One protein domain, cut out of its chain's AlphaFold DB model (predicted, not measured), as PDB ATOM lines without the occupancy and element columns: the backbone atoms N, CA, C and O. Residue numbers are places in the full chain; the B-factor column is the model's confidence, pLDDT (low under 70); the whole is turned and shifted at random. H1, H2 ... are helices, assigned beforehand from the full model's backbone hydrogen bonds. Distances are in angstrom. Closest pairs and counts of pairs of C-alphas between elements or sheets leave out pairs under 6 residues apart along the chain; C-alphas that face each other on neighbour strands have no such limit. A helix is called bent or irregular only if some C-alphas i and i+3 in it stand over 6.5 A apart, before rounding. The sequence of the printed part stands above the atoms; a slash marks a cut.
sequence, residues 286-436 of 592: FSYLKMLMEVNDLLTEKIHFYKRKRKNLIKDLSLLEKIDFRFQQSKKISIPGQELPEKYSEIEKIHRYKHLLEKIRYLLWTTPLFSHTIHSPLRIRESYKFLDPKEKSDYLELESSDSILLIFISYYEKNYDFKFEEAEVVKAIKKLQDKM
ATOM      1  N   PHE A 286     -35.272  65.412  40.439       95.88
ATOM      2  CA  PHE A 286     -33.978  64.747  40.284       95.88
ATOM      3  C   PHE A 286     -34.075  63.280  40.706       95.88
ATOM      4  O   PHE A 286     -33.740  62.384  39.926       95.88
ATOM      5  N   SER A 287     -34.596  63.025  41.907       95.44
ATOM      6  CA  SER A 287     -34.782  61.674  42.439       95.44
ATOM      7  C   SER A 287     -35.764  60.861  41.606       95.44
ATOM      8  O   SER A 287     -35.529  59.679  41.351       95.44
ATOM      9  N   TYR A 288     -36.852  61.486  41.142       96.00
ATOM     10  CA  TYR A 288     -37.796  60.825  40.247       96.00
ATOM     11  C   TYR A 288     -37.138  60.413  38.921       96.00
ATOM     12  O   TYR A 288     -37.278  59.270  38.488       96.00
ATOM     13  N   LEU A 289     -36.383  61.311  38.281       95.88
ATOM     14  CA  LEU A 289     -35.751  61.015  36.994       95.88
ATOM     15  C   LEU A 289     -34.588  60.035  37.102       95.88
ATOM     16  O   LEU A 289     -34.347  59.298  36.152       95.88
ATOM     17  N   LYS A 290     -33.913  59.965  38.252       95.75
ATOM     18  CA  LYS A 290     -32.939  58.905  38.517       95.75
ATOM     19  C   LYS A 290     -33.609  57.526  38.486       95.75
ATOM     20  O   LYS A 290     -33.141  56.642  37.777       95.75
ATOM     21  N   MET A 291     -34.757  57.382  39.154       96.38
ATOM     22  CA  MET A 291     -35.558  56.152  39.099       96.38
ATOM     23  C   MET A 291     -36.076  55.871  37.682       96.38
ATOM     24  O   MET A 291     -36.050  54.733  37.227       96.38
ATOM     25  N   LEU A 292     -36.507  56.902  36.947       96.06
ATOM     26  CA  LEU A 292     -36.919  56.751  35.548       96.06
ATOM     27  C   LEU A 292     -35.778  56.215  34.670       96.06
ATOM     28  O   LEU A 292     -36.020  55.359  33.819       96.06
ATOM     29  N   MET A 293     -34.547  56.694  34.872       94.94
ATOM     30  CA  MET A 293     -33.366  56.200  34.158       94.94
ATOM     31  C   MET A 293     -33.071  54.735  34.491       94.94
ATOM     32  O   MET A 293     -32.856  53.955  33.569       94.94
ATOM     33  N   GLU A 294     -33.176  54.331  35.760       95.88
ATOM     34  CA  GLU A 294     -33.044  52.923  36.173       95.88
ATOM     35  C   GLU A 294     -34.089  52.027  35.479       95.88
ATOM     36  O   GLU A 294     -33.758  50.957  34.965       95.88
ATOM     37  N   VAL A 295     -35.346  52.484  35.378       96.69
ATOM     38  CA  VAL A 295     -36.394  51.779  34.615       96.69
ATOM     39  C   VAL A 295     -36.045  51.719  33.125       96.69
ATOM     40  O   VAL A 295     -36.204  50.675  32.493       96.69
ATOM     41  N   ASN A 296     -35.559  52.814  32.537       95.38
ATOM     42  CA  ASN A 296     -35.143  52.839  31.134       95.38
ATOM     43  C   ASN A 296     -33.987  51.860  30.850       95.38
ATOM     44  O   ASN A 296     -33.969  51.242  29.779       95.38
ATOM     45  N   ASP A 297     -33.051  51.706  31.782       95.56
ATOM     46  CA  ASP A 297     -31.925  50.780  31.659       95.56
ATOM     47  C   ASP A 297     -32.403  49.326  31.735       95.56
ATOM     48  O   ASP A 297     -32.078  48.540  30.841       95.56
ATOM     49  N   LEU A 298     -33.290  49.007  32.687       97.56
ATOM     50  CA  LEU A 298     -33.960  47.702  32.771       97.56
ATOM     51  C   LEU A 298     -34.704  47.361  31.468       97.56
ATOM     52  O   LEU A 298     -34.539  46.279  30.904       97.56
ATOM     53  N   LEU A 299     -35.494  48.300  30.936       96.56
ATOM     54  CA  LEU A 299     -36.194  48.113  29.660       96.56
ATOM     55  C   LEU A 299     -35.207  47.867  28.512       96.56
ATOM     56  O   LEU A 299     -35.449  47.016  27.656       96.56
ATOM     57  N   THR A 300     -34.091  48.597  28.482       95.38
ATOM     58  CA  THR A 300     -33.061  48.461  27.443       95.38
ATOM     59  C   THR A 300     -32.386  47.089  27.500       95.38
ATOM     60  O   THR A 300     -32.218  46.444  26.459       95.38
ATOM     61  N   GLU A 301     -32.061  46.605  28.697       97.19
ATOM     62  CA  GLU A 301     -31.533  45.260  28.915       97.19
ATOM     63  C   GLU A 301     -32.504  44.190  28.397       97.19
ATOM     64  O   GLU A 301     -32.124  43.338  27.584       97.19
ATOM     65  N   LYS A 302     -33.786  44.293  28.764       97.56
ATOM     66  CA  LYS A 302     -34.833  43.361  28.321       97.56
ATOM     67  C   LYS A 302     -35.063  43.388  26.815       97.56
ATOM     68  O   LYS A 302     -35.164  42.335  26.183       97.56
ATOM     69  N   ILE A 303     -35.052  44.568  26.195       96.56
ATOM     70  CA  ILE A 303     -35.112  44.700  24.730       96.56
ATOM     71  C   ILE A 303     -33.942  43.952  24.079       96.56
ATOM     72  O   ILE A 303     -34.135  43.228  23.095       96.56
ATOM     73  N   HIS A 304     -32.724  44.096  24.610       97.06
ATOM     74  CA  HIS A 304     -31.554  43.390  24.092       97.06
ATOM     75  C   HIS A 304     -31.645  41.877  24.288       97.06
ATOM     76  O   HIS A 304     -31.325  41.138  23.350       97.06
ATOM     77  N   PHE A 305     -32.118  41.422  25.447       96.94
ATOM     78  CA  PHE A 305     -32.381  40.014  25.729       96.94
ATOM     79  C   PHE A 305     -33.334  39.405  24.689       96.94
ATOM     80  O   PHE A 305     -32.952  38.478  23.968       96.94
ATOM     81  N   TYR A 306     -34.519  39.990  24.496       96.62
ATOM     82  CA  TYR A 306     -35.497  39.484  23.527       96.62
ATOM     83  C   TYR A 306     -35.033  39.621  22.073       96.62
ATOM     84  O   TYR A 306     -35.324  38.758  21.242       96.62
ATOM     85  N   LYS A 307     -34.235  40.646  21.744       95.88
ATOM     86  CA  LYS A 307     -33.602  40.767  20.421       95.88
ATOM     87  C   LYS A 307     -32.641  39.607  20.142       95.88
ATOM     88  O   LYS A 307     -32.640  39.091  19.022       95.88
ATOM     89  N   ARG A 308     -31.834  39.193  21.129       96.50
ATOM     90  CA  ARG A 308     -30.935  38.029  21.014       96.50
ATOM     91  C   ARG A 308     -31.733  36.727  20.940       96.50
ATOM     92  O   ARG A 308     -31.510  35.968  20.001       96.50
ATOM     93  N   LYS A 309     -32.710  36.526  21.835       95.81
ATOM     94  CA  LYS A 309     -33.575  35.331  21.849       95.81
ATOM     95  C   LYS A 309     -34.271  35.133  20.498       95.81
ATOM     96  O   LYS A 309     -34.166  34.067  19.902       95.81
ATOM     97  N   ARG A 310     -34.860  36.196  19.935       94.12
ATOM     98  CA  ARG A 310     -35.481  36.167  18.598       94.12
ATOM     99  C   ARG A 310     -34.494  35.797  17.493       94.12
ATOM    100  O   ARG A 310     -34.839  35.054  16.583       94.12
ATOM    101  N   LYS A 311     -33.279  36.359  17.528       94.12
ATOM    102  CA  LYS A 311     -32.247  36.087  16.517       94.12
ATOM    103  C   LYS A 311     -31.808  34.621  16.547       94.12
ATOM    104  O   LYS A 311     -31.572  34.073  15.477       94.12
ATOM    105  N   ASN A 312     -31.704  34.027  17.735       94.94
ATOM    106  CA  ASN A 312     -31.344  32.620  17.896       94.94
ATOM    107  C   ASN A 312     -32.452  31.713  17.355       94.94
ATOM    108  O   ASN A 312     -32.181  30.956  16.437       94.94
ATOM    109  N   LEU A 313     -33.712  31.934  17.747       92.75
ATOM    110  CA  LEU A 313     -34.833  31.150  17.209       92.75
ATOM    111  C   LEU A 313     -34.928  31.203  15.680       92.75
ATOM    112  O   LEU A 313     -35.153  30.190  15.036       92.75
ATOM    113  N   ILE A 314     -34.707  32.374  15.070       90.50
ATOM    114  CA  ILE A 314     -34.683  32.494  13.602       90.50
ATOM    115  C   ILE A 314     -33.464  31.787  12.996       90.50
ATOM    116  O   ILE A 314     -33.535  31.314  11.865       90.50
ATOM    117  N   LYS A 315     -32.323  31.751  13.694       92.00
ATOM    118  CA  LYS A 315     -31.127  31.034  13.233       92.00
ATOM    119  C   LYS A 315     -31.330  29.523  13.245       92.00
ATOM    120  O   LYS A 315     -30.825  28.894  12.316       92.00
ATOM    121  N   ASP A 316     -32.063  29.014  14.227       92.38
ATOM    122  CA  ASP A 316     -32.314  27.585  14.433       92.38
ATOM    123  C   ASP A 316     -33.279  27.000  13.384       92.38
ATOM    124  O   ASP A 316     -33.272  25.798  13.143       92.38
ATOM    125  N   LEU A 317     -34.041  27.850  12.682       91.81
ATOM    126  CA  LEU A 317     -34.847  27.453  11.523       91.81
ATOM    127  C   LEU A 317     -33.975  26.938  10.361       91.81
ATOM    128  O   LEU A 317     -32.921  27.512  10.041       91.81
ATOM    129  N   SER A 318     -34.459  25.925   9.642       92.19
ATOM    130  CA  SER A 318     -33.864  25.469   8.381       92.19
ATOM    131  C   SER A 318     -33.919  26.555   7.292       92.19
ATOM    132  O   SER A 318     -34.609  27.572   7.414       92.19
ATOM    133  N   LEU A 319     -33.173  26.375   6.195       90.88
ATOM    134  CA  LEU A 319     -33.134  27.357   5.101       90.88
ATOM    135  C   LEU A 319     -34.530  27.600   4.491       90.88
ATOM    136  O   LEU A 319     -34.905  28.749   4.257       90.88
ATOM    137  N   LEU A 320     -35.306  26.531   4.286       90.31
ATOM    138  CA  LEU A 320     -36.662  26.600   3.734       90.31
ATOM    139  C   LEU A 320     -37.628  27.302   4.697       90.31
ATOM    140  O   LEU A 320     -38.400  28.164   4.279       90.31
ATOM    141  N   GLU A 321     -37.535  27.014   5.995       89.12
ATOM    142  CA  GLU A 321     -38.348  27.680   7.019       89.12
ATOM    143  C   GLU A 321     -37.994  29.158   7.175       89.12
ATOM    144  O   GLU A 321     -38.874  29.979   7.402       89.12
ATOM    145  N   LYS A 322     -36.725  29.546   6.999       89.88
ATOM    146  CA  LYS A 322     -36.336  30.964   6.980       89.88
ATOM    147  C   LYS A 322     -37.000  31.715   5.829       89.88
ATOM    148  O   LYS A 322     -37.434  32.851   6.027       89.88
ATOM    149  N   ILE A 323     -37.064  31.107   4.643       88.56
ATOM    150  CA  ILE A 323     -37.705  31.700   3.461       88.56
ATOM    151  C   ILE A 323     -39.217  31.810   3.686       88.56
ATOM    152  O   ILE A 323     -39.772  32.899   3.532       88.56
ATOM    153  N   ASP A 324     -39.865  30.731   4.130       89.44
ATOM    154  CA  ASP A 324     -41.297  30.733   4.450       89.44
ATOM    155  C   ASP A 324     -41.623  31.749   5.556       89.44
ATOM    156  O   ASP A 324     -42.495  32.592   5.377       89.44
ATOM    157  N   PHE A 325     -40.857  31.789   6.649       89.75
ATOM    158  CA  PHE A 325     -41.025  32.784   7.710       89.75
ATOM    159  C   PHE A 325     -40.971  34.224   7.182       89.75
ATOM    160  O   PHE A 325     -41.800  35.054   7.558       89.75
ATOM    161  N   ARG A 326     -40.023  34.545   6.289       87.19
ATOM    162  CA  ARG A 326     -39.929  35.880   5.672       87.19
ATOM    163  C   ARG A 326     -41.138  36.196   4.799       87.19
ATOM    164  O   ARG A 326     -41.627  37.324   4.843       87.19
ATOM    165  N   PHE A 327     -41.631  35.215   4.050       87.25
ATOM    166  CA  PHE A 327     -42.827  35.360   3.229       87.25
ATOM    167  C   PHE A 327     -44.081  35.594   4.082       87.25
ATOM    168  O   PHE A 327     -44.816  36.553   3.841       87.25
ATOM    169  N   GLN A 328     -44.281  34.800   5.137       86.38
ATOM    170  CA  GLN A 328     -45.399  34.969   6.073       86.38
ATOM    171  C   GLN A 328     -45.312  36.302   6.828       86.38
ATOM    172  O   GLN A 328     -46.315  36.992   6.993       86.38
ATOM    173  N   GLN A 329     -44.104  36.724   7.222       84.94
ATOM    174  CA  GLN A 329     -43.887  38.035   7.833       84.94
ATOM    175  C   GLN A 329     -44.274  39.172   6.877       84.94
ATOM    176  O   GLN A 329     -44.907  40.136   7.303       84.94
ATOM    177  N   SER A 330     -43.920  39.065   5.593       82.62
ATOM    178  CA  SER A 330     -44.314  40.047   4.580       82.62
ATOM    179  C   SER A 330     -45.830  40.082   4.387       82.62
ATOM    180  O   SER A 330     -46.400  41.165   4.323       82.62
ATOM    181  N   LYS A 331     -46.490  38.918   4.331       82.50
ATOM    182  CA  LYS A 331     -47.952  38.821   4.214       82.50
ATOM    183  C   LYS A 331     -48.669  39.504   5.373       82.50
ATOM    184  O   LYS A 331     -49.526  40.345   5.133       82.50
ATOM    185  N   LYS A 332     -48.233  39.237   6.604       80.38
ATOM    186  CA  LYS A 332     -48.757  39.881   7.814       80.38
ATOM    187  C   LYS A 332     -48.605  41.406   7.817       80.38
ATOM    188  O   LYS A 332     -49.451  42.103   8.363       80.38
ATOM    189  N   ILE A 333     -47.532  41.943   7.231       76.38
ATOM    190  CA  ILE A 333     -47.358  43.400   7.096       76.38
ATOM    191  C   ILE A 333     -48.346  43.973   6.068       76.38
ATOM    192  O   ILE A 333     -48.866  45.067   6.268       76.38
ATOM    193  N   SER A 334     -48.603  43.242   4.984       73.62
ATOM    194  CA  SER A 334     -49.486  43.681   3.899       73.62
ATOM    195  C   SER A 334     -50.978  43.485   4.191       73.62
ATOM    196  O   SER A 334     -51.797  44.211   3.632       73.62
ATOM    197  N   ILE A 335     -51.342  42.513   5.035       73.19
ATOM    198  CA  ILE A 335     -52.728  42.133   5.335       73.19
ATOM    199  C   ILE A 335     -52.983  42.305   6.842       73.19
ATOM    200  O   ILE A 335     -52.495  41.503   7.646       73.19
ATOM    201  N   PRO A 336     -53.748  43.335   7.250       61.47
ATOM    202  CA  PRO A 336     -54.105  43.552   8.649       61.47
ATOM    203  C   PRO A 336     -54.836  42.342   9.248       61.47
ATOM    204  O   PRO A 336     -55.727  41.784   8.616       61.47
ATOM    205  N   GLY A 337     -54.476  41.951  10.475       66.06
ATOM    206  CA  GLY A 337     -55.129  40.856  11.209       66.06
ATOM    207  C   GLY A 337     -54.629  39.446  10.879       66.06
ATOM    208  O   GLY A 337     -55.057  38.493  11.518       66.06
ATOM    209  N   GLN A 338     -53.703  39.284   9.927       74.56
ATOM    210  CA  GLN A 338     -53.157  37.968   9.603       74.56
ATOM    211  C   GLN A 338     -52.128  37.513  10.651       74.56
ATOM    212  O   GLN A 338     -51.119  38.183  10.898       74.56
ATOM    213  N   GLU A 339     -52.363  36.354  11.260       78.00
ATOM    214  CA  GLU A 339     -51.438  35.759  12.224       78.00
ATOM    215  C   GLU A 339     -50.322  34.964  11.541       78.00
ATOM    216  O   GLU A 339     -50.437  34.525  10.396       78.00
ATOM    217  N   LEU A 340     -49.200  34.806  12.247       82.19
ATOM    218  CA  LEU A 340     -48.153  33.902  11.785       82.19
ATOM    219  C   LEU A 340     -48.581  32.454  12.067       82.19
ATOM    220  O   LEU A 340     -49.198  32.214  13.101       82.19
ATOM    221  N   PRO A 341     -48.207  31.490  11.207       85.50
ATOM    222  CA  PRO A 341     -48.417  30.071  11.480       85.50
ATOM    223  C   PRO A 341     -47.923  29.655  12.873       85.50
ATOM    224  O   PRO A 341     -46.886  30.151  13.323       85.50
ATOM    225  N   GLU A 342     -48.595  28.688  13.508       85.06
ATOM    226  CA  GLU A 342     -48.288  28.220  14.875       85.06
ATOM    227  C   GLU A 342     -46.818  27.840  15.081       85.06
ATOM    228  O   GLU A 342     -46.239  28.142  16.124       85.06
ATOM    229  N   LYS A 343     -46.164  27.273  14.060       86.12
ATOM    230  CA  LYS A 343     -44.725  26.947  14.091       86.12
ATOM    231  C   LYS A 343     -43.802  28.154  14.334       86.12
ATOM    232  O   LYS A 343     -42.651  27.977  14.716       86.12
ATOM    233  N   TYR A 344     -44.284  29.381  14.128       90.44
ATOM    234  CA  TYR A 344     -43.559  30.628  14.399       90.44
ATOM    235  C   TYR A 344     -44.124  31.408  15.601       90.44
ATOM    236  O   TYR A 344     -43.690  32.537  15.850       90.44
ATOM    237  N   SER A 345     -45.059  30.827  16.360       87.06
ATOM    238  CA  SER A 345     -45.728  31.462  17.507       87.06
ATOM    239  C   SER A 345     -44.750  31.935  18.589       87.06
ATOM    240  O   SER A 345     -44.867  33.060  19.062       87.06
ATOM    241  N   GLU A 346     -43.717  31.154  18.920       89.56
ATOM    242  CA  GLU A 346     -42.675  31.538  19.890       89.56
ATOM    243  C   GLU A 346     -41.883  32.777  19.413       89.56
ATOM    244  O   GLU A 346     -41.614  33.708  20.181       89.56
ATOM    245  N   ILE A 347     -41.546  32.835  18.113       90.25
ATOM    246  CA  ILE A 347     -40.848  33.975  17.493       90.25
ATOM    247  C   ILE A 347     -41.735  35.225  17.534       90.25
ATOM    248  O   ILE A 347     -41.235  36.329  17.784       90.25
ATOM    249  N   GLU A 348     -43.035  35.056  17.298       89.44
ATOM    250  CA  GLU A 348     -44.037  36.116  17.382       89.44
ATOM    251  C   GLU A 348     -44.247  36.591  18.822       89.44
ATOM    252  O   GLU A 348     -44.190  37.796  19.062       89.44
ATOM    253  N   LYS A 349     -44.383  35.681  19.798       90.94
ATOM    254  CA  LYS A 349     -44.472  36.008  21.229       90.94
ATOM    255  C   LYS A 349     -43.282  36.877  21.623       90.94
ATOM    256  O   LYS A 349     -43.456  37.997  22.092       90.94
ATOM    257  N   ILE A 350     -42.058  36.446  21.326       92.81
ATOM    258  CA  ILE A 350     -40.850  37.230  21.628       92.81
ATOM    259  C   ILE A 350     -40.825  38.569  20.884       92.81
ATOM    260  O   ILE A 350     -40.353  39.570  21.430       92.81
ATOM    261  N   HIS A 351     -41.314  38.615  19.643       91.00
ATOM    262  CA  HIS A 351     -41.441  39.869  18.909       91.00
ATOM    263  C   HIS A 351     -42.380  40.851  19.624       91.00
ATOM    264  O   HIS A 351     -41.995  42.011  19.783       91.00
ATOM    265  N   ARG A 352     -43.536  40.380  20.108       91.38
ATOM    266  CA  ARG A 352     -44.513  41.166  20.877       91.38
ATOM    267  C   ARG A 352     -43.915  41.696  22.183       91.38
ATOM    268  O   ARG A 352     -43.978  42.898  22.414       91.38
ATOM    269  N   TYR A 353     -43.210  40.865  22.961       95.12
ATOM    270  CA  TYR A 353     -42.482  41.316  24.164       95.12
ATOM    271  C   TYR A 353     -41.486  42.435  23.842       95.12
ATOM    272  O   TYR A 353     -41.500  43.505  24.451       95.12
ATOM    273  N   LYS A 354     -40.635  42.208  22.835       94.88
ATOM    274  CA  LYS A 354     -39.629  43.179  22.387       94.88
ATOM    275  C   LYS A 354     -40.281  44.496  21.947       94.88
ATOM    276  O   LYS A 354     -39.746  45.564  22.228       94.88
ATOM    277  N   HIS A 355     -41.406  44.419  21.233       91.81
ATOM    278  CA  HIS A 355     -42.128  45.582  20.726       91.81
ATOM    279  C   HIS A 355     -42.818  46.374  21.841       91.81
ATOM    280  O   HIS A 355     -42.674  47.597  21.883       91.81
ATOM    281  N   LEU A 356     -43.497  45.695  22.770       92.94
ATOM    282  CA  LEU A 356     -44.113  46.327  23.935       92.94
ATOM    283  C   LEU A 356     -43.069  47.086  24.763       92.94
ATOM    284  O   LEU A 356     -43.255  48.264  25.055       92.94
ATOM    285  N   LEU A 357     -41.927  46.462  25.060       95.69
ATOM    286  CA  LEU A 357     -40.834  47.114  25.789       95.69
ATOM    287  C   LEU A 357     -40.291  48.353  25.053       95.69
ATOM    288  O   LEU A 357     -40.059  49.390  25.676       95.69
ATOM    289  N   GLU A 358     -40.117  48.281  23.725       91.94
ATOM    290  CA  GLU A 358     -39.710  49.432  22.900       91.94
ATOM    291  C   GLU A 358     -40.731  50.581  22.973       91.94
ATOM    292  O   GLU A 358     -40.339  51.753  23.009       91.94
ATOM    293  N   LYS A 359     -42.029  50.260  23.015       89.56
ATOM    294  CA  LYS A 359     -43.122  51.233  23.123       89.56
ATOM    295  C   LYS A 359     -43.209  51.858  24.514       89.56
ATOM    296  O   LYS A 359     -43.262  53.080  24.600       89.56
ATOM    297  N   ILE A 360     -43.125  51.070  25.587       92.44
ATOM    298  CA  ILE A 360     -43.075  51.583  26.968       92.44
ATOM    299  C   ILE A 360     -41.890  52.536  27.123       92.44
ATOM    300  O   ILE A 360     -42.049  53.662  27.593       92.44
ATOM    301  N   ARG A 361     -40.704  52.122  26.656       92.69
ATOM    302  CA  ARG A 361     -39.502  52.961  26.696       92.69
ATOM    303  C   ARG A 361     -39.704  54.279  25.951       92.69
ATOM    304  O   ARG A 361     -39.229  55.305  26.413       92.69
ATOM    305  N   TYR A 362     -40.397  54.270  24.815       88.31
ATOM    306  CA  TYR A 362     -40.741  55.495  24.091       88.31
ATOM    307  C   TYR A 362     -41.680  56.399  24.912       88.31
ATOM    308  O   TYR A 362     -41.391  57.587  25.063       88.31
ATOM    309  N   LEU A 363     -42.736  55.830  25.506       87.81
ATOM    310  CA  LEU A 363     -43.722  56.564  26.306       87.81
ATOM    311  C   LEU A 363     -43.117  57.251  27.539       87.81
ATOM    312  O   LEU A 363     -43.544  58.363  27.856       87.81
ATOM    313  N   LEU A 364     -42.084  56.666  28.162       91.06
ATOM    314  CA  LEU A 364     -41.357  57.280  29.289       91.06
ATOM    315  C   LEU A 364     -40.818  58.684  28.981       91.06
ATOM    316  O   LEU A 364     -40.685  59.504  29.885       91.06
ATOM    317  N   TRP A 365     -40.478  58.954  27.719       88.88
ATOM    318  CA  TRP A 365     -39.857  60.214  27.305       88.88
ATOM    319  C   TRP A 365     -40.830  61.155  26.587       88.88
ATOM    320  O   TRP A 365     -40.598  62.366  26.540       88.88
ATOM    321  N   THR A 366     -41.896  60.616  25.989       82.12
ATOM    322  CA  THR A 366     -42.810  61.358  25.099       82.12
ATOM    323  C   THR A 366     -44.110  61.772  25.751       82.12
ATOM    324  O   THR A 366     -44.835  62.584  25.186       82.12
ATOM    325  N   THR A 367     -44.444  61.190  26.896       82.06
ATOM    326  CA  THR A 367     -45.659  61.551  27.620       82.06
ATOM    327  C   THR A 367     -45.337  62.612  28.678       82.06
ATOM    328  O   THR A 367     -44.204  62.671  29.168       82.06
ATOM    329  N   PRO A 368     -46.277  63.521  28.999       82.12
ATOM    330  CA  PRO A 368     -46.101  64.456  30.105       82.12
ATOM    331  C   PRO A 368     -45.828  63.726  31.418       82.12
ATOM    332  O   PRO A 368     -46.481  62.721  31.706       82.12
ATOM    333  N   LEU A 369     -44.943  64.263  32.258       87.25
ATOM    334  CA  LEU A 369     -44.569  63.625  33.524       87.25
ATOM    335  C   LEU A 369     -45.769  63.348  34.435       87.25
ATOM    336  O   LEU A 369     -45.839  62.278  35.037       87.25
ATOM    337  N   PHE A 370     -46.746  64.262  34.493       84.19
ATOM    338  CA  PHE A 370     -47.949  64.041  35.296       84.19
ATOM    339  C   PHE A 370     -48.708  62.786  34.849       84.19
ATOM    340  O   PHE A 370     -49.357  62.166  35.675       84.19
ATOM    341  N   SER A 371     -48.642  62.374  33.580       81.69
ATOM    342  CA  SER A 371     -49.380  61.198  33.088       81.69
ATOM    343  C   SER A 371     -48.796  59.856  33.550       81.69
ATOM    344  O   SER A 371     -49.422  58.815  33.368       81.69
ATOM    345  N   HIS A 372     -47.625  59.870  34.197       87.19
ATOM    346  CA  HIS A 372     -47.034  58.676  34.796       87.19
ATOM    347  C   HIS A 372     -47.717  58.291  36.127       87.19
ATOM    348  O   HIS A 372     -47.411  57.237  36.672       87.19
ATOM    349  N   THR A 373     -48.648  59.103  36.648       82.12
ATOM    350  CA  THR A 373     -49.565  58.721  37.744       82.12
ATOM    351  C   THR A 373     -50.950  58.315  37.206       82.12
ATOM    352  O   THR A 373     -51.230  58.452  36.017       82.12
ATOM    353  N   ILE A 374     -51.820  57.835  38.095       75.50
ATOM    354  CA  ILE A 374     -53.231  57.509  37.856       75.50
ATOM    355  C   ILE A 374     -54.022  58.775  37.498       75.50
ATOM    356  O   ILE A 374     -53.931  59.786  38.202       75.50
ATOM    357  N   HIS A 375     -54.818  58.716  36.425       67.19
ATOM    358  CA  HIS A 375     -55.706  59.802  35.992       67.19
ATOM    359  C   HIS A 375     -57.036  59.288  35.461       67.19
ATOM    360  O   HIS A 375     -57.163  58.141  35.048       67.19
ATOM    361  N   SER A 376     -58.014  60.194  35.379       59.81
ATOM    362  CA  SER A 376     -59.253  59.902  34.668       59.81
ATOM    363  C   SER A 376     -58.992  59.643  33.169       59.81
ATOM    364  O   SER A 376     -58.151  60.326  32.563       59.81
ATOM    365  N   PRO A 377     -59.753  58.734  32.531       54.88
ATOM    366  CA  PRO A 377     -59.588  58.376  31.118       54.88
ATOM    367  C   PRO A 377     -59.612  59.586  30.166       54.88
ATOM    368  O   PRO A 377     -58.864  59.649  29.189       54.88
ATOM    369  N   LEU A 378     -60.397  60.619  30.498       57.78
ATOM    370  CA  LEU A 378     -60.484  61.870  29.736       57.78
ATOM    371  C   LEU A 378     -59.148  62.632  29.654       57.78
ATOM    372  O   LEU A 378     -58.818  63.166  28.596       57.78
ATOM    373  N   ARG A 379     -58.352  62.678  30.733       57.22
ATOM    374  CA  ARG A 379     -57.034  63.351  30.731       57.22
ATOM    375  C   ARG A 379     -55.955  62.517  30.045       57.22
ATOM    376  O   ARG A 379     -55.037  63.058  29.425       57.22
ATOM    377  N   ILE A 380     -56.094  61.199  30.113       58.19
ATOM    378  CA  ILE A 380     -55.227  60.246  29.419       58.19
ATOM    379  C   ILE A 380     -55.398  60.387  27.897       58.19
ATOM    380  O   ILE A 380     -54.404  60.495  27.176       58.19
ATOM    381  N   ARG A 381     -56.639  60.560  27.413       57.28
ATOM    382  CA  ARG A 381     -56.955  60.875  26.003       57.28
ATOM    383  C   ARG A 381     -56.190  62.091  25.478       57.28
ATOM    384  O   ARG A 381     -55.753  62.109  24.327       57.28
ATOM    385  N   GLU A 382     -56.006  63.114  26.310       56.00
ATOM    386  CA  GLU A 382     -55.247  64.296  25.906       56.00
ATOM    387  C   GLU A 382     -53.734  64.067  25.838       56.00
ATOM    388  O   GLU A 382     -53.049  64.779  25.102       56.00
ATOM    389  N   SER A 383     -53.225  63.104  26.604       54.41
ATOM    390  CA  SER A 383     -51.802  62.751  26.679       54.41
ATOM    391  C   SER A 383     -51.389  61.827  25.528       54.41
ATOM    392  O   SER A 383     -50.264  61.908  25.044       54.41
ATOM    393  N   TYR A 384     -52.330  61.043  24.991       58.91
ATOM    394  CA  TYR A 384     -52.150  60.211  23.797       58.91
ATOM    395  C   TYR A 384     -52.381  60.936  22.467       58.91
ATOM    396  O   TYR A 384     -52.476  60.295  21.420       58.91
ATOM    397  N   LYS A 385     -52.441  62.277  22.442       53.28
ATOM    398  CA  LYS A 385     -52.577  63.039  21.183       53.28
ATOM    399  C   LYS A 385     -51.519  62.652  20.134       53.28
ATOM    400  O   LYS A 385     -51.831  62.730  18.948       53.28
ATOM    401  N   PHE A 386     -50.364  62.150  20.574       46.41
ATOM    402  CA  PHE A 386     -49.228  61.694  19.764       46.41
ATOM    403  C   PHE A 386     -49.324  60.256  19.214       46.41
ATOM    404  O   PHE A 386     -48.475  59.879  18.408       46.41
ATOM    405  N   LEU A 387     -50.306  59.449  19.635       49.81
ATOM    406  CA  LEU A 387     -50.572  58.123  19.061       49.81
ATOM    407  C   LEU A 387     -51.540  58.213  17.869       49.81
ATOM    408  O   LEU A 387     -52.305  59.181  17.743       49.81
ATOM    409  N   ASP A 388     -51.479  57.212  16.989       50.88
ATOM    410  CA  ASP A 388     -52.277  57.124  15.762       50.88
ATOM    411  C   ASP A 388     -53.784  57.224  16.095       50.88
ATOM    412  O   ASP A 388     -54.243  56.569  17.035       50.88
ATOM    413  N   PRO A 389     -54.576  58.053  15.384       48.69
ATOM    414  CA  PRO A 389     -56.022  58.142  15.575       48.69
ATOM    415  C   PRO A 389     -56.758  56.799  15.612       48.69
ATOM    416  O   PRO A 389     -57.753  56.708  16.325       48.69
ATOM    417  N   LYS A 390     -56.269  55.774  14.897       51.94
ATOM    418  CA  LYS A 390     -56.863  54.427  14.914       51.94
ATOM    419  C   LYS A 390     -56.674  53.688  16.238       51.94
ATOM    420  O   LYS A 390     -57.548  52.929  16.617       51.94
ATOM    421  N   GLU A 391     -55.582  53.934  16.960       51.31
ATOM    422  CA  GLU A 391     -55.378  53.337  18.286       51.31
ATOM    423  C   GLU A 391     -56.265  54.042  19.338       51.31
ATOM    424  O   GLU A 391     -56.628  53.442  20.339       51.31
ATOM    425  N   LYS A 392     -56.676  55.307  19.114       53.34
ATOM    426  CA  LYS A 392     -57.390  56.150  20.102       53.34
ATOM    427  C   LYS A 392     -58.803  55.688  20.482       53.34
ATOM    428  O   LYS A 392     -59.245  56.069  21.567       53.34
ATOM    429  N   SER A 393     -59.523  54.966  19.620       50.97
ATOM    430  CA  SER A 393     -60.905  54.533  19.897       50.97
ATOM    431  C   SER A 393     -60.978  53.436  20.953       50.97
ATOM    432  O   SER A 393     -61.905  53.425  21.754       50.97
ATOM    433  N   ASP A 394     -59.974  52.566  21.015       51.00
ATOM    434  CA  ASP A 394     -60.070  51.322  21.784       51.00
ATOM    435  C   ASP A 394     -59.524  51.472  23.217       51.00
ATOM    436  O   ASP A 394     -59.805  50.652  24.089       51.00
ATOM    437  N   TYR A 395     -58.809  52.568  23.511       52.62
ATOM    438  CA  TYR A 395     -58.413  52.936  24.881       52.62
ATOM    439  C   TYR A 395     -59.597  53.419  25.748       52.62
ATOM    440  O   TYR A 395     -59.406  53.702  26.930       52.62
ATOM    441  N   LEU A 396     -60.801  53.570  25.174       48.94
ATOM    442  CA  LEU A 396     -61.982  54.156  25.827       48.94
ATOM    443  C   LEU A 396     -62.663  53.234  26.856       48.94
ATOM    444  O   LEU A 396     -63.473  53.726  27.635       48.94
ATOM    445  N   GLU A 397     -62.319  51.944  26.893       52.31
ATOM    446  CA  GLU A 397     -62.922  50.952  27.804       52.31
ATOM    447  C   GLU A 397     -62.049  50.593  29.023       52.31
ATOM    448  O   GLU A 397     -62.439  49.748  29.824       52.31
ATOM    449  N   LEU A 398     -60.858  51.187  29.174       54.78
ATOM    450  CA  LEU A 398     -59.899  50.803  30.221       54.78
ATOM    451  C   LEU A 398     -60.138  51.549  31.546       54.78
ATOM    452  O   LEU A 398     -60.441  52.745  31.563       54.78
ATOM    453  N   GLU A 399     -59.980  50.825  32.658       52.00
ATOM    454  CA  GLU A 399     -60.231  51.302  34.021       52.00
ATOM    455  C   GLU A 399     -59.384  52.532  34.395       52.00
ATOM    456  O   GLU A 399     -58.206  52.657  34.059       52.00
ATOM    457  N   SER A 400     -59.988  53.454  35.150       55.78
ATOM    458  CA  SER A 400     -59.406  54.734  35.582       55.78
ATOM    459  C   SER A 400     -58.367  54.619  36.711       55.78
ATOM    460  O   SER A 400     -58.148  55.588  37.442       55.78
ATOM    461  N   SER A 401     -57.804  53.432  36.928       64.31
ATOM    462  CA  SER A 401     -57.027  53.059  38.116       64.31
ATOM    463  C   SER A 401     -55.512  53.056  37.899       64.31
ATOM    464  O   SER A 401     -54.779  52.960  38.880       64.31
ATOM    465  N   ASP A 402     -55.027  53.234  36.665       72.75
ATOM    466  CA  ASP A 402     -53.618  53.010  36.326       72.75
ATOM    467  C   ASP A 402     -52.927  54.174  35.589       72.75
ATOM    468  O   ASP A 402     -53.552  55.109  35.081       72.75
ATOM    469  N   SER A 403     -51.588  54.145  35.573       80.06
ATOM    470  CA  SER A 403     -50.763  55.099  34.817       80.06
ATOM    471  C   SER A 403     -50.811  54.837  33.311       80.06
ATOM    472  O   SER A 403     -51.116  53.732  32.862       80.06
ATOM    473  N   ILE A 404     -50.410  55.833  32.509       80.94
ATOM    474  CA  ILE A 404     -50.357  55.708  31.043       80.94
ATOM    475  C   ILE A 404     -49.532  54.491  30.576       80.94
ATOM    476  O   ILE A 404     -49.866  53.850  29.586       80.94
ATOM    477  N   LEU A 405     -48.481  54.137  31.319       87.88
ATOM    478  CA  LEU A 405     -47.592  53.021  30.999       87.88
ATOM    479  C   LEU A 405     -48.265  51.665  31.240       87.88
ATOM    480  O   LEU A 405     -48.139  50.775  30.405       87.88
ATOM    481  N   LEU A 406     -48.981  51.510  32.359       89.06
ATOM    482  CA  LEU A 406     -49.685  50.269  32.696       89.06
ATOM    483  C   LEU A 406     -50.929  50.074  31.826       89.06
ATOM    484  O   LEU A 406     -51.131  48.987  31.299       89.06
ATOM    485  N   ILE A 407     -51.684  51.146  31.571       85.00
ATOM    486  CA  ILE A 407     -52.827  51.126  30.646       85.00
ATOM    487  C   ILE A 407     -52.386  50.672  29.255       85.00
ATOM    488  O   ILE A 407     -53.070  49.874  28.619       85.00
ATOM    489  N   PHE A 408     -51.226  51.143  28.783       85.25
ATOM    490  CA  PHE A 408     -50.686  50.703  27.501       85.25
ATOM    491  C   PHE A 408     -50.328  49.209  27.494       85.25
ATOM    492  O   PHE A 408     -50.539  48.550  26.478       85.25
ATOM    493  N   ILE A 409     -49.816  48.661  28.604       90.06
ATOM    494  CA  ILE A 409     -49.548  47.218  28.729       90.06
ATOM    495  C   ILE A 409     -50.852  46.433  28.599       90.06
ATOM    496  O   ILE A 409     -50.950  45.606  27.697       90.06
ATOM    497  N   SER A 410     -51.864  46.737  29.417       87.31
ATOM    498  CA  SER A 410     -53.149  46.022  29.402       87.31
ATOM    499  C   SER A 410     -53.863  46.127  28.053       87.31
ATOM    500  O   SER A 410     -54.442  45.158  27.566       87.31
ATOM    501  N   TYR A 411     -53.777  47.290  27.407       81.88
ATOM    502  CA  TYR A 411     -54.276  47.484  26.050       81.88
ATOM    503  C   TYR A 411     -53.566  46.584  25.033       81.88
ATOM    504  O   TYR A 411     -54.208  45.912  24.227       81.88
ATOM    505  N   TYR A 412     -52.232  46.558  25.075       86.00
ATOM    506  CA  TYR A 412     -51.431  45.734  24.179       86.00
ATOM    507  C   TYR A 412     -51.727  44.240  24.412       86.00
ATOM    508  O   TYR A 412     -51.813  43.483  23.449       86.00
ATOM    509  N   GLU A 413     -51.936  43.810  25.662       87.69
ATOM    510  CA  GLU A 413     -52.334  42.434  26.004       87.69
ATOM    511  C   GLU A 413     -53.679  42.049  25.377       87.69
ATOM    512  O   GLU A 413     -53.756  41.025  24.697       87.69
ATOM    513  N   LYS A 414     -54.703  42.909  25.511       85.25
ATOM    514  CA  LYS A 414     -56.042  42.707  24.924       85.25
ATOM    515  C   LYS A 414     -55.996  42.636  23.395       85.25
ATOM    516  O   LYS A 414     -56.582  41.741  22.801       85.25
ATOM    517  N   ASN A 415     -55.287  43.563  22.754       81.44
ATOM    518  CA  ASN A 415     -55.279  43.680  21.293       81.44
ATOM    519  C   ASN A 415     -54.540  42.561  20.568       81.44
ATOM    520  O   ASN A 415     -54.819  42.295  19.400       81.44
ATOM    521  N   TYR A 416     -53.543  41.972  21.220       81.69
ATOM    522  CA  TYR A 416     -52.712  40.939  20.614       81.69
ATOM    523  C   TYR A 416     -52.967  39.559  21.217       81.69
ATOM    524  O   TYR A 416     -52.219  38.650  20.875       81.69
ATOM    525  N   ASP A 417     -53.963  39.402  22.094       82.62
ATOM    526  CA  ASP A 417     -54.236  38.166  22.840       82.62
ATOM    527  C   ASP A 417     -52.940  37.530  23.375       82.62
ATOM    528  O   ASP A 417     -52.498  36.447  22.985       82.62
ATOM    529  N   PHE A 418     -52.209  38.301  24.180       87.81
ATOM    530  CA  PHE A 418     -50.955  37.846  24.771       87.81
ATOM    531  C   PHE A 418     -50.836  38.354  26.206       87.81
ATOM    532  O   PHE A 418     -51.381  39.395  26.552       87.81
ATOM    533  N   LYS A 419     -50.071  37.634  27.031       90.00
ATOM    534  CA  LYS A 419     -49.785  38.017  28.416       90.00
ATOM    535  C   LYS A 419     -48.334  38.456  28.573       90.00
ATOM    536  O   LYS A 419     -47.420  37.761  28.115       90.00
ATOM    537  N   PHE A 420     -48.120  39.591  29.229       92.56
ATOM    538  CA  PHE A 420     -46.819  40.172  29.522       92.56
ATOM    539  C   PHE A 420     -46.318  39.712  30.898       92.56
ATOM    540  O   PHE A 420     -46.712  40.215  31.945       92.56
ATOM    541  N   GLU A 421     -45.413  38.735  30.900       90.75
ATOM    542  CA  GLU A 421     -44.960  38.007  32.098       90.75
ATOM    543  C   GLU A 421     -43.704  38.627  32.752       90.75
ATOM    544  O   GLU A 421     -43.091  38.036  33.639       90.75
ATOM    545  N   GLU A 422     -43.309  39.838  32.351       93.25
ATOM    546  CA  GLU A 422     -42.139  40.554  32.885       93.25
ATOM    547  C   GLU A 422     -42.472  41.277  34.206       93.25
ATOM    548  O   GLU A 422     -42.571  42.507  34.282       93.25
ATOM    549  N   ALA A 423     -42.652  40.494  35.276       93.94
ATOM    550  CA  ALA A 423     -43.072  40.985  36.593       93.94
ATOM    551  C   ALA A 423     -42.139  42.062  37.176       93.94
ATOM    552  O   ALA A 423     -42.594  42.989  37.848       93.94
ATOM    553  N   GLU A 424     -40.834  41.973  36.906       96.25
ATOM    554  CA  GLU A 424     -39.863  42.972  37.354       96.25
ATOM    555  C   GLU A 424     -40.064  44.334  36.680       96.25
ATOM    556  O   GLU A 424     -40.015  45.362  37.358       96.25
ATOM    557  N   VAL A 425     -40.388  44.346  35.381       96.00
ATOM    558  CA  VAL A 425     -40.680  45.568  34.622       96.00
ATOM    559  C   VAL A 425     -41.956  46.210  35.156       96.00
ATOM    560  O   VAL A 425     -41.964  47.403  35.458       96.00
ATOM    561  N   VAL A 426     -43.015  45.419  35.348       95.00
ATOM    562  CA  VAL A 426     -44.288  45.908  35.901       95.00
ATOM    563  C   VAL A 426     -44.088  46.487  37.305       95.00
ATOM    564  O   VAL A 426     -44.581  47.575  37.603       95.00
ATOM    565  N   LYS A 427     -43.313  45.814  38.165       96.44
ATOM    566  CA  LYS A 427     -42.985  46.306  39.511       96.44
ATOM    567  C   LYS A 427     -42.203  47.621  39.466       96.44
ATOM    568  O   LYS A 427     -42.462  48.507  40.277       96.44
ATOM    569  N   ALA A 428     -41.259  47.758  38.538       96.38
ATOM    570  CA  ALA A 428     -40.470  48.975  38.374       96.38
ATOM    571  C   ALA A 428     -41.332  50.155  37.882       96.38
ATOM    572  O   ALA A 428     -41.227  51.258  38.419       96.38
ATOM    573  N   ILE A 429     -42.253  49.909  36.944       95.19
ATOM    574  CA  ILE A 429     -43.229  50.904  36.471       95.19
ATOM    575  C   ILE A 429     -44.168  51.339  37.604       95.19
ATOM    576  O   ILE A 429     -44.377  52.537  37.780       95.19
ATOM    577  N   LYS A 430     -44.678  50.405  38.421       94.25
ATOM    578  CA  LYS A 430     -45.529  50.729  39.583       94.25
ATOM    579  C   LYS A 430     -44.814  51.626  40.595       94.25
ATOM    580  O   LYS A 430     -45.363  52.639  41.009       94.25
ATOM    581  N   LYS A 431     -43.549  51.335  40.914       94.75
ATOM    582  CA  LYS A 431     -42.737  52.208  41.783       94.75
ATOM    583  C   LYS A 431     -42.584  53.622  41.215       94.75
ATOM    584  O   LYS A 431     -42.668  54.596  41.963       94.75
ATOM    585  N   LEU A 432     -42.360  53.734  39.902       94.56
ATOM    586  CA  LEU A 432     -42.264  55.024  39.218       94.56
ATOM    587  C   LEU A 432     -43.591  55.794  39.314       94.56
ATOM    588  O   LEU A 432     -43.595  56.978  39.655       94.56
ATOM    589  N   GLN A 433     -44.706  55.101  39.078       92.81
ATOM    590  CA  GLN A 433     -46.058  55.629  39.233       92.81
ATOM    591  C   GLN A 433     -46.311  56.138  40.649       92.81
ATOM    592  O   GLN A 433     -46.729  57.282  40.794       92.81
ATOM    593  N   ASP A 434     -45.999  55.360  41.685       91.94
ATOM    594  CA  ASP A 434     -46.227  55.748  43.082       91.94
ATOM    595  C   ASP A 434     -45.426  56.998  43.467       91.94
ATOM    596  O   ASP A 434     -45.940  57.918  44.115       91.94
ATOM    597  N   LYS A 435     -44.162  57.078  43.028       93.44
ATOM    598  CA  LYS A 435     -43.306  58.244  43.284       93.44
ATOM    599  C   LYS A 435     -43.851  59.499  42.595       93.44
ATOM    600  O   LYS A 435     -43.897  60.555  43.230       93.44
ATOM    601  N   MET A 436     -44.279  59.391  41.333       93.00
ATOM    602  CA  MET A 436     -44.914  60.501  40.612       93.00
ATOM    603  C   MET A 436     -46.259  60.878  41.237       93.00
ATOM    604  O   MET A 436     -46.530  62.062  41.410       93.00
TER     605      MET A 436
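This is residues 286 to 436 of the 592 residues of an uncharacterized protein of Candidatus Lokiarchaeota archaeon (UniProt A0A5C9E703). Four helices, H1, H3, H7 and H8, make an up-and-down bundle, each running against the one before it in the chain, with long H1 along one side and only weakly joined between H7 and H8. H2 slants off where H1 ends; H4, H5 and H6 lie toward the other end, H5 and H6 on the side away from H1. The printed part has 151 residues with eight named helices, H1 to H8 in chain order, and no named strand: all helix. It is compact, with a radius of gyration of the C-alphas of 17.1 A, and spans 51 by 32 by 21 A.

H1, residues 286 to 316, touches H3, residues 342 to 366, opposite ways at a shallow tilt of 21 degrees; their closest C-alphas, of Ile 303 and Lys 354, are 5.3 A apart. H2, residues 319 to 334, is close to H1 but not clearly touching, at a steep tilt of 51 degrees (closest C-alphas Ile 314 and Lys 322, 7.0 A). H3, with residues 356 to 364 alone, touches H7, residues 404 to 416, closest at C-alphas 360 and 405, 6.2 A. H7 and H8, residues 423 to 436, are a helical hairpin and only just touch, with 3 pairs of C-alphas within 8 A, the closest Leu 405 and Ile 429 at 7.3 A. H1, with residues 288 to 299 alone, touches H8, closest at C-alphas 295 and 428, 6.2 A. H1 and H7 are apart, as are H3 and H8. H4, residues 369 to 372, touches H8, closest at C-alphas 372 and 433, 5.5 A. H5, residues 377 to 386, and H6, residues 394 to 397, are each close to H7 but not clearly touching, their closest C-alphas, 380 to 404 and 395 to 411, 6.9 A apart. Every O i to N i+4 pair is within hydrogen-bond range in H1, H2, H7 and H8, but 18 of 21 in H3 and 3 of 6 in H5; H4 and H6 are too short for such a pair.

H1 runs 45.3 A from C-alpha 286 at (-33.978, 64.747, 40.284); H2 measures 23.1 A, H3 35.1 A, H7 18.2 A and H8 20.0 A, ending at C-alpha 436 at (-44.914, 60.501, 40.612). H3 has a kink of 27 degrees near residue 349. H3, H5 and H6 are irregular, H6 only just: C-alphas 343 and 346 are 7.7 A apart, 383 and 386 7.5 A, 394 and 397 6.7 A.

The C-alphas farthest apart, of Phe 286 and Leu 320, are 52.9 A apart. The printed part has no cut and no long link. Its mean pLDDT is 83.1, with residues 336 to 337 and 375 to 401 under 70.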